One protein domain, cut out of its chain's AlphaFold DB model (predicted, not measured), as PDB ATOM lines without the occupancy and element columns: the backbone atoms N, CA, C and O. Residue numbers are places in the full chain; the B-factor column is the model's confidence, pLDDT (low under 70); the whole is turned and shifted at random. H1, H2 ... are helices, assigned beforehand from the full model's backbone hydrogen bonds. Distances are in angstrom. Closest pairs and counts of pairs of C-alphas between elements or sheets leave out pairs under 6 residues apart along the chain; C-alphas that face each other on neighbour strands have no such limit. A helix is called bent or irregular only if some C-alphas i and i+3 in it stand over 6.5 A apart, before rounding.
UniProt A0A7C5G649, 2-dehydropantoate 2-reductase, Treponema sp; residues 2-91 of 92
ATOM      1  N   LYS A   2     119.869 137.530 119.218       63.50
ATOM      2  CA  LYS A   2     120.241 138.965 119.168       63.50
ATOM      3  C   LYS A   2     119.717 139.886 120.286       63.50
ATOM      4  O   LYS A   2     120.375 140.868 120.602       63.50
ATOM      5  N   ALA A   3     118.557 139.598 120.882       78.06
ATOM      6  CA  ALA A   3     117.950 140.470 121.897       78.06
ATOM      7  C   ALA A   3     118.781 140.599 123.193       78.06
ATOM      8  O   ALA A   3     118.676 141.621 123.864       78.06
ATOM      9  N   MET A   4     119.596 139.592 123.533       85.00
ATOM     10  CA  MET A   4     120.415 139.594 124.756       85.00
ATOM     11  C   MET A   4     121.878 139.974 124.510       85.00
ATOM     12  O   MET A   4     122.528 140.472 125.421       85.00
ATOM     13  N   GLU A   5     122.379 139.817 123.284       89.25
ATOM     14  CA  GLU A   5     123.776 140.114 122.931       89.25
ATOM     15  C   GLU A   5     124.118 141.600 123.143       89.25
ATOM     16  O   GLU A   5     125.111 141.928 123.787       89.25
ATOM     17  N   ALA A   6     123.269 142.510 122.654       93.69
ATOM     18  CA  ALA A   6     123.505 143.950 122.744       93.69
ATOM     19  C   ALA A   6     123.533 144.508 124.186       93.69
ATOM     20  O   ALA A   6     124.530 145.137 124.543       93.69
ATOM     21  N   PRO A   7     122.521 144.275 125.052       95.19
ATOM     22  CA  PRO A   7     122.559 144.790 126.423       95.19
ATOM     23  C   PRO A   7     123.675 144.147 127.258       95.19
ATOM     24  O   PRO A   7     124.197 144.783 128.170       95.19
ATOM     25  N   MET A   8     124.073 142.906 126.954       95.12
ATOM     26  CA  MET A   8     125.211 142.261 127.616       95.12
ATOM     27  C   MET A   8     126.546 142.837 127.161       95.12
ATOM     28  O   MET A   8     127.432 143.027 127.988       95.12
ATOM     29  N   GLY A   9     126.674 143.192 125.881       96.06
ATOM     30  CA  GLY A   9     127.831 143.928 125.374       96.06
ATOM     31  C   GLY A   9     128.047 145.257 126.105       96.06
ATOM     32  O   GLY A   9     129.181 145.596 126.439       96.06
ATOM     33  N   GLU A  10     126.969 145.971 126.438       97.69
ATOM     34  CA  GLU A  10     127.040 147.196 127.250       97.69
ATOM     35  C   GLU A  10     127.562 146.922 128.669       97.69
ATOM     36  O   GLU A  10     128.415 147.657 129.166       97.69
ATOM     37  N   VAL A  11     127.109 145.836 129.307       97.88
ATOM     38  CA  VAL A  11     127.596 145.416 130.633       97.88
ATOM     39  C   VAL A  11     129.073 145.021 130.585       97.88
ATOM     40  O   VAL A  11     129.832 145.380 131.484       97.88
ATOM     41  N   ILE A  12     129.509 144.335 129.525       97.75
ATOM     42  CA  ILE A  12     130.919 143.989 129.314       97.75
ATOM     43  C   ILE A  12     131.759 145.264 129.199       97.75
ATOM     44  O   ILE A  12     132.721 145.422 129.952       97.75
ATOM     45  N   ALA A  13     131.371 146.200 128.328       97.81
ATOM     46  CA  ALA A  13     132.073 147.471 128.158       97.81
ATOM     47  C   ALA A  13     132.150 148.265 129.475       97.81
ATOM     48  O   ALA A  13     133.206 148.784 129.840       97.81
ATOM     49  N   LEU A  14     131.052 148.296 130.232       98.31
ATOM     50  CA  LEU A  14     131.007 148.926 131.545       98.31
ATOM     51  C   LEU A  14     131.967 148.252 132.535       98.31
ATOM     52  O   LEU A  14     132.741 148.932 133.206       98.31
ATOM     53  N   SER A  15     131.973 146.919 132.596       98.06
ATOM     54  CA  SER A  15     132.858 146.172 133.495       98.06
ATOM     55  C   SER A  15     134.343 146.441 133.220       98.06
ATOM     56  O   SER A  15     135.151 146.458 134.148       98.06
ATOM     57  N   GLN A  16     134.707 146.684 131.959       97.19
ATOM     58  CA  GLN A  16     136.070 147.022 131.554       97.19
ATOM     59  C   GLN A  16     136.435 148.439 132.000       97.19
ATOM     60  O   GLN A  16     137.497 148.634 132.588       97.19
ATOM     61  N   ALA A  17     135.531 149.406 131.816       97.31
ATOM     62  CA  ALA A  17     135.706 150.770 132.319       97.31
ATOM     63  C   ALA A  17     135.830 150.829 133.855       97.31
ATOM     64  O   ALA A  17     136.491 151.716 134.392       97.31
ATOM     65  N   MET A  18     135.226 149.870 134.562       97.25
ATOM     66  CA  MET A  18     135.309 149.725 136.021       97.25
ATOM     67  C   MET A  18     136.529 148.920 136.504       97.25
ATOM     68  O   MET A  18     136.739 148.811 137.709       97.25
ATOM     69  N   GLY A  19     137.320 148.332 135.600       96.88
ATOM     70  CA  GLY A  19     138.459 147.478 135.959       96.88
ATOM     71  C   GLY A  19     138.085 146.089 136.501       96.88
ATOM     72  O   GLY A  19     138.930 145.434 137.103       96.88
ATOM     73  N   ILE A  20     136.841 145.636 136.297       96.75
ATOM     74  CA  ILE A  20     136.354 144.295 136.680       96.75
ATOM     75  C   ILE A  20     136.715 143.262 135.603       96.75
ATOM     76  O   ILE A  20     137.121 142.150 135.929       96.75
ATOM     77  N   GLY A  21     136.605 143.644 134.325       94.81
ATOM     78  CA  GLY A  21     137.155 142.869 133.208       94.81
ATOM     79  C   GLY A  21     136.329 141.666 132.742       94.81
ATOM     80  O   GLY A  21     136.920 140.642 132.395       94.81
ATOM     81  N   LEU A  22     134.995 141.783 132.666       97.06
ATOM     82  CA  LEU A  22     134.204 140.801 131.911       97.06
ATOM     83  C   LEU A  22     134.586 140.848 130.427       97.06
ATOM     84  O   LEU A  22     135.042 141.870 129.894       97.06
ATOM     85  N   ASN A  23     134.393 139.725 129.750       95.56
ATOM     86  CA  ASN A  23     134.757 139.548 128.355       95.56
ATOM     87  C   ASN A  23     133.771 138.629 127.614       95.56
ATOM     88  O   ASN A  23     132.788 138.134 128.160       95.56
ATOM     89  N   GLN A  24     134.045 138.412 126.329       91.69
ATOM     90  CA  GLN A  24     133.188 137.615 125.457       91.69
ATOM     91  C   GLN A  24     133.061 136.146 125.900       91.69
ATOM     92  O   GLN A  24     132.003 135.551 125.721       91.69
ATOM     93  N   GLY A  25     134.093 135.573 126.523       94.81
ATOM     94  CA  GLY A  25     134.055 134.207 127.049       94.81
ATOM     95  C   GLY A  25     133.084 134.039 128.224       94.81
ATOM     96  O   GLY A  25     132.477 132.976 128.374       94.81
ATOM     97  N   ASP A  26     132.862 135.093 129.016       94.75
ATOM     98  CA  ASP A  26     131.843 135.084 130.075       94.75
ATOM     99  C   ASP A  26     130.436 135.019 129.469       94.75
ATOM    100  O   ASP A  26     129.582 134.261 129.934       94.75
ATOM    101  N   LEU A  27     130.212 135.765 128.380       91.38
ATOM    102  CA  LEU A  27     128.956 135.735 127.635       91.38
ATOM    103  C   LEU A  27     128.710 134.359 127.005       91.38
ATOM    104  O   LEU A  27     127.610 133.826 127.120       91.38
ATOM    105  N   GLU A  28     129.726 133.745 126.400       91.88
ATOM    106  CA  GLU A  28     129.625 132.385 125.854       91.88
ATOM    107  C   GLU A  28     129.306 131.350 126.941       91.88
ATOM    108  O   GLU A  28     128.448 130.483 126.758       91.88
ATOM    109  N   THR A  29     129.946 131.461 128.106       93.50
ATOM    110  CA  THR A  29     129.669 130.591 129.260       93.50
ATOM    111  C   THR A  29     128.225 130.749 129.742       93.50
ATOM    112  O   THR A  29     127.538 129.759 130.029       93.50
ATOM    113  N   TRP A  30     127.735 131.987 129.786       92.25
ATOM    114  CA  TRP A  30     126.347 132.286 130.112       92.25
ATOM    115  C   TRP A  30     125.365 131.718 129.073       92.25
ATOM    116  O   TRP A  30     124.382 131.083 129.457       92.25
ATOM    117  N   GLU A  31     125.644 131.861 127.771       90.38
ATOM    118  CA  GLU A  31     124.810 131.293 126.701       90.38
ATOM    119  C   GLU A  31     124.719 129.767 126.803       90.38
ATOM    120  O   GLU A  31     123.628 129.201 126.693       90.38
ATOM    121  N   ASN A  32     125.847 129.101 127.058       92.75
ATOM    122  CA  ASN A  32     125.891 127.651 127.237       92.75
ATOM    123  C   ASN A  32     125.065 127.213 128.448       92.75
ATOM    124  O   ASN A  32     124.352 126.216 128.372       92.75
ATOM    125  N   THR A  33     125.109 127.977 129.541       91.25
ATOM    126  CA  THR A  33     124.291 127.707 130.729       91.25
ATOM    127  C   THR A  33     122.807 127.855 130.408       91.25
ATOM    128  O   THR A  33     122.022 126.954 130.706       91.25
ATOM    129  N   LEU A  34     122.412 128.940 129.735       88.88
ATOM    130  CA  LEU A  34     121.026 129.141 129.314       88.88
ATOM    131  C   LEU A  34     120.511 128.023 128.406       88.88
ATOM    132  O   LEU A  34     119.360 127.621 128.546       88.88
ATOM    133  N   ALA A  35     121.347 127.508 127.501       90.06
ATOM    134  CA  ALA A  35     120.968 126.431 126.590       90.06
ATOM    135  C   ALA A  35     120.612 125.116 127.312       90.06
ATOM    136  O   ALA A  35     119.969 124.253 126.717       90.06
ATOM    137  N   THR A  36     121.002 124.962 128.583       92.69
ATOM    138  CA  THR A  36     120.634 123.800 129.411       92.69
ATOM    139  C   THR A  36     119.286 123.948 130.119       92.69
ATOM    140  O   THR A  36     118.769 122.970 130.660       92.69
ATOM    141  N   LEU A  37     118.708 125.153 130.144       90.56
ATOM    142  CA  LEU A  37     117.442 125.411 130.820       90.56
ATOM    143  C   LEU A  37     116.252 124.947 129.976       90.56
ATOM    144  O   LEU A  37     116.279 124.978 128.747       90.56
ATOM    145  N   HIS A  38     115.177 124.541 130.655       91.56
ATOM    146  CA  HIS A  38     113.942 124.147 129.987       91.56
ATOM    147  C   HIS A  38     113.344 125.349 129.226       91.56
ATOM    148  O   HIS A  38     113.292 126.439 129.801       91.56
ATOM    149  N   PRO A  39     112.870 125.187 127.975       87.25
ATOM    150  CA  PRO A  39     112.388 126.304 127.151       87.25
ATOM    151  C   PRO A  39     111.188 127.048 127.752       87.25
ATOM    152  O   PRO A  39     111.010 128.231 127.482       87.25
ATOM    153  N   ASP A  40     110.404 126.373 128.596       90.69
ATOM    154  CA  ASP A  40     109.250 126.966 129.285       90.69
ATOM    155  C   ASP A  40     109.621 127.716 130.577       90.69
ATOM    156  O   ASP A  40     108.745 128.237 131.270       90.69
ATOM    157  N   ASN A  41     110.909 127.775 130.941       92.00
ATOM    158  CA  ASN A  41     111.336 128.514 132.123       92.00
ATOM    159  C   ASN A  41     111.142 130.021 131.921       92.00
ATOM    160  O   ASN A  41     111.645 130.619 130.971       92.00
ATOM    161  N   LEU A  42     110.474 130.651 132.887       93.44
ATOM    162  CA  LEU A  42     110.286 132.096 132.939       93.44
ATOM    163  C   LEU A  42     111.212 132.710 133.986       93.44
ATOM    164  O   LEU A  42     111.293 132.228 135.118       93.44
ATOM    165  N   THR A  43     111.867 133.815 133.638       93.62
ATOM    166  CA  THR A  43     112.639 134.606 134.606       93.62
ATOM    167  C   THR A  43     111.719 135.209 135.672       93.62
ATOM    168  O   THR A  43     110.533 135.427 135.416       93.62
ATOM    169  N   SER A  44     112.253 135.511 136.860       96.00
ATOM    170  CA  SER A  44     111.489 136.131 137.959       96.00
ATOM    171  C   SER A  44     110.772 137.408 137.510       96.00
ATOM    172  O   SER A  44     109.563 137.523 137.671       96.00
ATOM    173  N   MET A  45     111.488 138.303 136.825       96.81
ATOM    174  CA  MET A  45     110.918 139.541 136.291       96.81
ATOM    175  C   MET A  45     109.767 139.289 135.301       96.81
ATOM    176  O   MET A  45     108.777 140.015 135.317       96.81
ATOM    177  N   CYS A  46     109.847 138.250 134.458       96.62
ATOM    178  CA  CYS A  46     108.736 137.883 133.575       96.62
ATOM    179  C   CYS A  46     107.519 137.404 134.380       96.62
ATOM    180  O   CYS A  46     106.388 137.794 134.088       96.62
ATOM    181  N   GLN A  47     107.740 136.612 135.430       98.06
ATOM    182  CA  GLN A  47     106.669 136.167 136.322       98.06
ATOM    183  C   GLN A  47     106.022 137.337 137.079       98.06
ATOM    184  O   GLN A  47     104.806 137.333 137.265       98.06
ATOM    185  N   ASP A  48     106.795 138.349 137.480       98.31
ATOM    186  CA  ASP A  48     106.255 139.573 138.084       98.31
ATOM    187  C   ASP A  48     105.366 140.339 137.108       98.31
ATOM    188  O   ASP A  48     104.261 140.729 137.483       98.31
ATOM    189  N   VAL A  49     105.786 140.471 135.843       98.00
ATOM    190  CA  VAL A  49     104.966 141.087 134.788       98.00
ATOM    191  C   VAL A  49     103.641 140.344 134.614       98.00
ATOM    192  O   VAL A  49     102.574 140.957 134.634       98.00
ATOM    193  N   LEU A  50     103.688 139.014 134.498       97.56
ATOM    194  CA  LEU A  50     102.488 138.184 134.338       97.56
ATOM    195  C   LEU A  50     101.549 138.272 135.546       97.56
ATOM    196  O   LEU A  50     100.330 138.214 135.391       97.56
ATOM    197  N   ALA A  51     102.108 138.443 136.742       97.94
ATOM    198  CA  ALA A  51     101.355 138.604 137.977       97.94
ATOM    199  C   ALA A  51     101.016 140.067 138.319       97.94
ATOM    200  O   ALA A  51     100.501 140.311 139.411       97.94
ATOM    201  N   ARG A  52     101.307 141.029 137.428       98.00
ATOM    202  CA  ARG A  52     101.113 142.475 137.645       98.00
ATOM    203  C   ARG A  52     101.750 143.000 138.939       98.00
ATOM    204  O   ARG A  52     101.190 143.849 139.632       98.00
ATOM    205  N   ARG A  53     102.923 142.478 139.295       98.19
ATOM    206  CA  ARG A  53     103.728 142.958 140.424       98.19
ATOM    207  C   ARG A  53     104.802 143.919 139.943       98.19
ATOM    208  O   ARG A  53     105.228 143.874 138.791       98.19
ATOM    209  N   LYS A  54     105.273 144.765 140.860       97.56
ATOM    210  CA  LYS A  54     106.486 145.548 140.633       97.56
ATOM    211  C   LYS A  54     107.665 144.604 140.373       97.56
ATOM    212  O   LYS A  54     107.829 143.629 141.100       97.56
ATOM    213  N   THR A  55     108.454 144.919 139.355       98.50
ATOM    214  CA  THR A  55     109.643 144.174 138.944       98.50
ATOM    215  C   THR A  55     110.913 144.713 139.603       98.50
ATOM    216  O   THR A  55     110.908 145.733 140.295       98.50
ATOM    217  N   GLU A  56     112.032 144.040 139.345       97.88
ATOM    218  CA  GLU A  56     113.371 144.441 139.785       97.88
ATOM    219  C   GLU A  56     114.132 145.267 138.723       97.88
ATOM    220  O   GLU A  56     115.357 145.389 138.785       97.88
ATOM    221  N   VAL A  57     113.448 145.842 137.722       98.12
ATOM    222  CA  VAL A  57     114.113 146.505 136.583       98.12
ATOM    223  C   VAL A  57     115.011 147.681 136.996       98.12
ATOM    224  O   VAL A  57     116.047 147.920 136.368       98.12
ATOM    225  N   GLU A  58     114.678 148.397 138.076       98.38
ATOM    226  CA  GLU A  58     115.538 149.439 138.643       98.38
ATOM    227  C   GLU A  58     116.854 148.890 139.201       98.38
ATOM    228  O   GLU A  58     117.887 149.543 139.056       98.38
ATOM    229  N   MET A  59     116.836 147.700 139.808       97.56
ATOM    230  CA  MET A  59     118.042 147.065 140.345       97.56
ATOM    231  C   MET A  59     118.955 146.552 139.225       97.56
ATOM    232  O   MET A  59     120.171 146.580 139.380       97.56
ATOM    233  N   PHE A  60     118.383 146.118 138.098       97.50
ATOM    234  CA  PHE A  60     119.143 145.604 136.959       97.50
ATOM    235  C   PHE A  60     119.501 146.706 135.956       97.50
ATOM    236  O   PHE A  60     120.549 147.341 136.078       97.50
ATOM    237  N   SER A  61     118.644 146.969 134.965       98.00
ATOM    238  CA  SER A  61     118.933 147.963 133.924       98.00
ATOM    239  C   SER A  61     119.115 149.362 134.508       98.00
ATOM    240  O   SER A  61     119.986 150.094 134.048       98.00
ATOM    241  N   GLY A  62     118.380 149.723 135.566       98.44
ATOM    242  CA  GLY A  62     118.579 151.004 136.253       98.44
ATOM    243  C   GLY A  62     120.000 151.178 136.808       98.44
ATOM    244  O   GLY A  62     120.602 152.238 136.623       98.44
ATOM    245  N   ALA A  63     120.576 150.131 137.408       98.44
ATOM    246  CA  ALA A  63     121.955 150.154 137.890       98.44
ATOM    247  C   ALA A  63     122.968 150.251 136.741       98.44
ATOM    248  O   ALA A  63     123.898 151.055 136.816       98.44
ATOM    249  N   VAL A  64     122.766 149.497 135.653       98.44
ATOM    250  CA  VAL A  64     123.630 149.559 134.459       98.44
ATOM    251  C   VAL A  64     123.630 150.963 133.854       98.44
ATOM    252  O   VAL A  64     124.694 151.498 133.559       98.44
ATOM    253  N   ILE A  65     122.463 151.601 133.739       98.75
ATOM    254  CA  ILE A  65     122.330 152.972 133.223       98.75
ATOM    255  C   ILE A  65     123.053 153.969 134.133       98.75
ATOM    256  O   ILE A  65     123.792 154.829 133.650       98.75
ATOM    257  N   ALA A  66     122.859 153.868 135.450       98.69
ATOM    258  CA  ALA A  66     123.502 154.757 136.414       98.69
ATOM    259  C   ALA A  66     125.035 154.638 136.366       98.69
ATOM    260  O   ALA A  66     125.736 155.650 136.305       98.69
ATOM    261  N   LEU A  67     125.550 153.408 136.327       98.50
ATOM    262  CA  LEU A  67     126.980 153.134 136.200       98.50
ATOM    263  C   LEU A  67     127.527 153.569 134.834       98.50
ATOM    264  O   LEU A  67     128.601 154.161 134.769       98.50
ATOM    265  N   GLY A  68     126.773 153.358 133.753       98.44
ATOM    266  CA  GLY A  68     127.118 153.844 132.418       98.44
ATOM    267  C   GLY A  68     127.323 155.357 132.398       98.44
ATOM    268  O   GLY A  68     128.358 155.836 131.939       98.44
ATOM    269  N   ARG A  69     126.404 156.123 133.003       98.44
ATOM    270  CA  ARG A  69     126.563 157.582 133.155       98.44
ATOM    271  C   ARG A  69     127.796 157.949 133.983       98.44
ATOM    272  O   ARG A  69     128.505 158.877 133.610       98.44
ATOM    273  N   LEU A  70     128.054 157.233 135.080       98.31
ATOM    274  CA  LEU A  70     129.192 157.496 135.967       98.31
ATOM    275  C   LEU A  70     130.545 157.262 135.275       98.31
ATOM    276  O   LEU A  70     131.474 158.042 135.469       98.31
ATOM    277  N   HIS A  71     130.647 156.208 134.466       98.06
ATOM    278  CA  HIS A  71     131.889 155.794 133.808       98.06
ATOM    279  C   HIS A  71     132.005 156.260 132.347       98.06
ATOM    280  O   HIS A  71     132.971 155.915 131.672       98.06
ATOM    281  N   GLY A  72     131.042 157.042 131.845       98.00
ATOM    282  CA  GLY A  72     131.038 157.527 130.462       98.00
ATOM    283  C   GLY A  72     130.810 156.428 129.415       98.00
ATOM    284  O   GLY A  72     131.238 156.575 128.273       98.00
ATOM    285  N   VAL A  73     130.148 155.332 129.794       98.50
ATOM    286  CA  VAL A  73     129.834 154.200 128.913       98.50
ATOM    287  C   VAL A  73     128.366 154.285 128.471       98.50
ATOM    288  O   VAL A  73     127.470 154.280 129.321       98.50
ATOM    289  N   PRO A  74     128.077 154.369 127.159       98.25
ATOM    290  CA  PRO A  74     126.707 154.414 126.663       98.25
ATOM    291  C   PRO A  74     125.993 153.073 126.883       98.25
ATOM    292  O   PRO A  74     126.551 152.014 126.606       98.25
ATOM    293  N   THR A  75     124.745 153.132 127.353       98.50
ATOM    294  CA  THR A  75     123.904 151.955 127.659       98.50
ATOM    295  C   THR A  75     122.515 152.014 126.983       98.50
ATOM    296  O   THR A  75     121.491 151.816 127.640       98.50
ATOM    297  N   PRO A  76     122.428 152.348 125.678       98.25
ATOM    298  CA  PRO A  76     121.157 152.647 125.010       98.25
ATOM    299  C   PRO A  76     120.149 151.490 125.014       98.25
ATOM    300  O   PRO A  76     118.945 151.729 125.104       98.25
ATOM    301  N   VAL A  77     120.602 150.239 124.926       98.06
ATOM    302  CA  VAL A  77     119.700 149.082 124.925       98.06
ATOM    303  C   VAL A  77     119.175 148.811 126.330       98.06
ATOM    304  O   VAL A  77     117.981 148.554 126.491       98.06
ATOM    305  N   ASN A  78     120.011 148.950 127.364       98.31
ATOM    306  CA  ASN A  78     119.526 148.908 128.745       98.31
ATOM    307  C   ASN A  78     118.539 150.049 129.046       98.31
ATOM    308  O   ASN A  78     117.524 149.796 129.695       98.31
ATOM    309  N   GLU A  79     118.767 151.267 128.539       98.56
ATOM    310  CA  GLU A  79     117.802 152.376 128.642       98.56
ATOM    311  C   GLU A  79     116.469 152.039 127.965       98.56
ATOM    312  O   GLU A  79     115.400 152.256 128.541       98.56
ATOM    313  N   GLN A  80     116.513 151.464 126.762       98.12
ATOM    314  CA  GLN A  80     115.312 151.043 126.050       98.12
ATOM    315  C   GLN A  80     114.531 149.988 126.845       98.12
ATOM    316  O   GLN A  80     113.320 150.123 127.019       98.12
ATOM    317  N   TYR A  81     115.205 148.951 127.343       97.31
ATOM    318  CA  TYR A  81     114.557 147.865 128.079       97.31
ATOM    319  C   TYR A  81     113.994 148.337 129.415       97.31
ATOM    320  O   TYR A  81     112.858 147.998 129.743       97.31
ATOM    321  N   TYR A  82     114.732 149.188 130.131       98.50
ATOM    322  CA  TYR A  82     114.238 149.852 131.331       98.50
ATOM    323  C   TYR A  82     112.911 150.568 131.053       98.50
ATOM    324  O   TYR A  82     111.899 150.274 131.689       98.50
ATOM    325  N   ASN A  83     112.878 151.435 130.039       98.50
ATOM    326  CA  ASN A  83     111.685 152.210 129.696       98.50
ATOM    327  C   ASN A  83     110.505 151.331 129.258       98.50
ATOM    328  O   ASN A  83     109.363 151.610 129.627       98.50
ATOM    329  N   LEU A  84     110.760 150.260 128.498       97.94
ATOM    330  CA  LEU A  84     109.718 149.319 128.085       97.94
ATOM    331  C   LEU A  84     109.083 148.622 129.291       97.94
ATOM    332  O   LEU A  84     107.860 148.620 129.407       97.94
ATOM    333  N   ILE A  85     109.885 148.092 130.217       98.00
ATOM    334  CA  ILE A  85     109.350 147.436 131.418       98.00
ATOM    335  C   ILE A  85     108.612 148.444 132.304       98.00
ATOM    336  O   ILE A  85     107.491 148.157 132.711       98.00
ATOM    337  N   LYS A  86     109.153 149.652 132.525       98.38
ATOM    338  CA  LYS A  86     108.443 150.717 133.262       98.38
ATOM    339  C   LYS A  86     107.104 151.080 132.614       98.38
ATOM    340  O   LYS A  86     106.132 151.344 133.318       98.38
ATOM    341  N   THR A  87     107.040 151.074 131.281       98.50
ATOM    342  CA  THR A  87     105.791 151.305 130.544       98.50
ATOM    343  C   THR A  87     104.800 150.178 130.807       98.50
ATOM    344  O   THR A  87     103.657 150.463 131.145       98.50
ATOM    345  N   ILE A  88     105.231 148.916 130.731       98.19
ATOM    346  CA  ILE A  88     104.374 147.764 131.043       98.19
ATOM    347  C   ILE A  88     103.868 147.855 132.493       98.19
ATOM    348  O   ILE A  88     102.665 147.746 132.713       98.19
ATOM    349  N   GLU A  89     104.737 148.160 133.462       98.00
ATOM    350  CA  GLU A  89     104.351 148.347 134.869       98.00
ATOM    351  C   GLU A  89     103.304 149.444 135.077       98.00
ATOM    352  O   GLU A  89     102.444 149.316 135.944       98.00
ATOM    353  N   SER A  90     103.337 150.509 134.273       97.50
ATOM    354  CA  SER A  90     102.344 151.586 134.357       97.50
ATOM    355  C   SER A  90     100.941 151.180 133.884       97.50
ATOM    356  O   SER A  90      99.992 151.934 134.086       97.50
ATOM    357  N   THR A  91     100.805 150.004 133.257       96.69
ATOM    358  CA  THR A  91      99.520 149.467 132.770       96.69
ATOM    359  C   THR A  91      98.848 148.485 133.730       96.69
ATOM    360  O   THR A  91      97.758 147.991 133.422       96.69
TER     361      THR A  91
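AT A GLANCE: This is residues 2 to 91 of the 92 residues of the protein "2-dehydropantoate 2-reductase" of Treponema sp (UniProt A0A7C5G649). A helical hairpin, H4 and H5, forms one side of the domain, and H1 packs on it near its turn. H2 lies beyond H1, on the side away from the hairpin; after H2 the backbone arches out, residues 32 to 41 standing free, of which 32 to 35 belong to H2, and comes back to the short H3, near residue 89 of H5, in an open arrangement with few contacts between its helices. The printed part has 90 residues with five named helices, in the order H1, H2, H3, H4, H5, and no named strand; the class is all helix. It is only just compact, close to loose, with a radius of gyration of the C-alphas of 14.2 A, and its C-alphas span 38 by 32 by 19 A.

HOW THE PARTS SIT: H1, residues 2 to 17, is close to but not clearly touching H2, residues 24 to 35: the closest C-alphas, of Met 8 and Leu 27, are 7.5 A apart. The two run opposite ways at a tilt of 38 degrees, only just steep. H1 touches H4, residues 58 to 71, with residues 11 to 17 alone; the closest C-alphas, of Leu 14 and Gly 68, are 6.3 A apart, and the two run the same way at a steep tilt of 47 degrees. With residues 6 to 10 alone H1 touches residues 77 to 78 of H5, residues 76 to 89, the closest C-alphas being those of Pro 7 and Val 77, 5.4 A apart, at a steep tilt of 60 degrees. H3, residues 44 to 50, is close to but not clearly touching H5, at 7.3 A between the C-alphas of Val 49 and Glu 89. H4 and H5 touch as a helical hairpin, opposite ways at a shallow tilt of 30 degrees, with the closest C-alphas, of Ser 61 and Asn 78, 5.3 A apart. Helix packing is mostly crossed, but only just: of 3 touching pairs, 1 is at a shallow tilt. H2 is apart from H3, H4 and H5, and H3 is apart from H1 and H4. Every O i to N i+4 pair is within hydrogen-bond range in H2, H3 and H5; in H1 it is 10 of 12 and in H4 8 of 10.

IN THESE COORDINATES: H1 begins at C-alpha 2, (120.241, 138.965, 119.168), and measures 23.5 A; it is only just irregular, with C-alphas 3 and 6 being 6.6 A apart. H2 measures 16.6 A, H3 9.9 A, H4 18.2 A and H5 20.0 A, H5 ending at C-alpha 89, (104.351, 148.347, 134.869).

THE WHOLE: The C-alphas farthest apart, of Gly 19 and Thr 91, are 39.1 A apart. The printed part has no cut. The link H4 to H5 is tight, the other three are short. Mean pLDDT of the printed part is 95.5, and residue 2 alone is under 70.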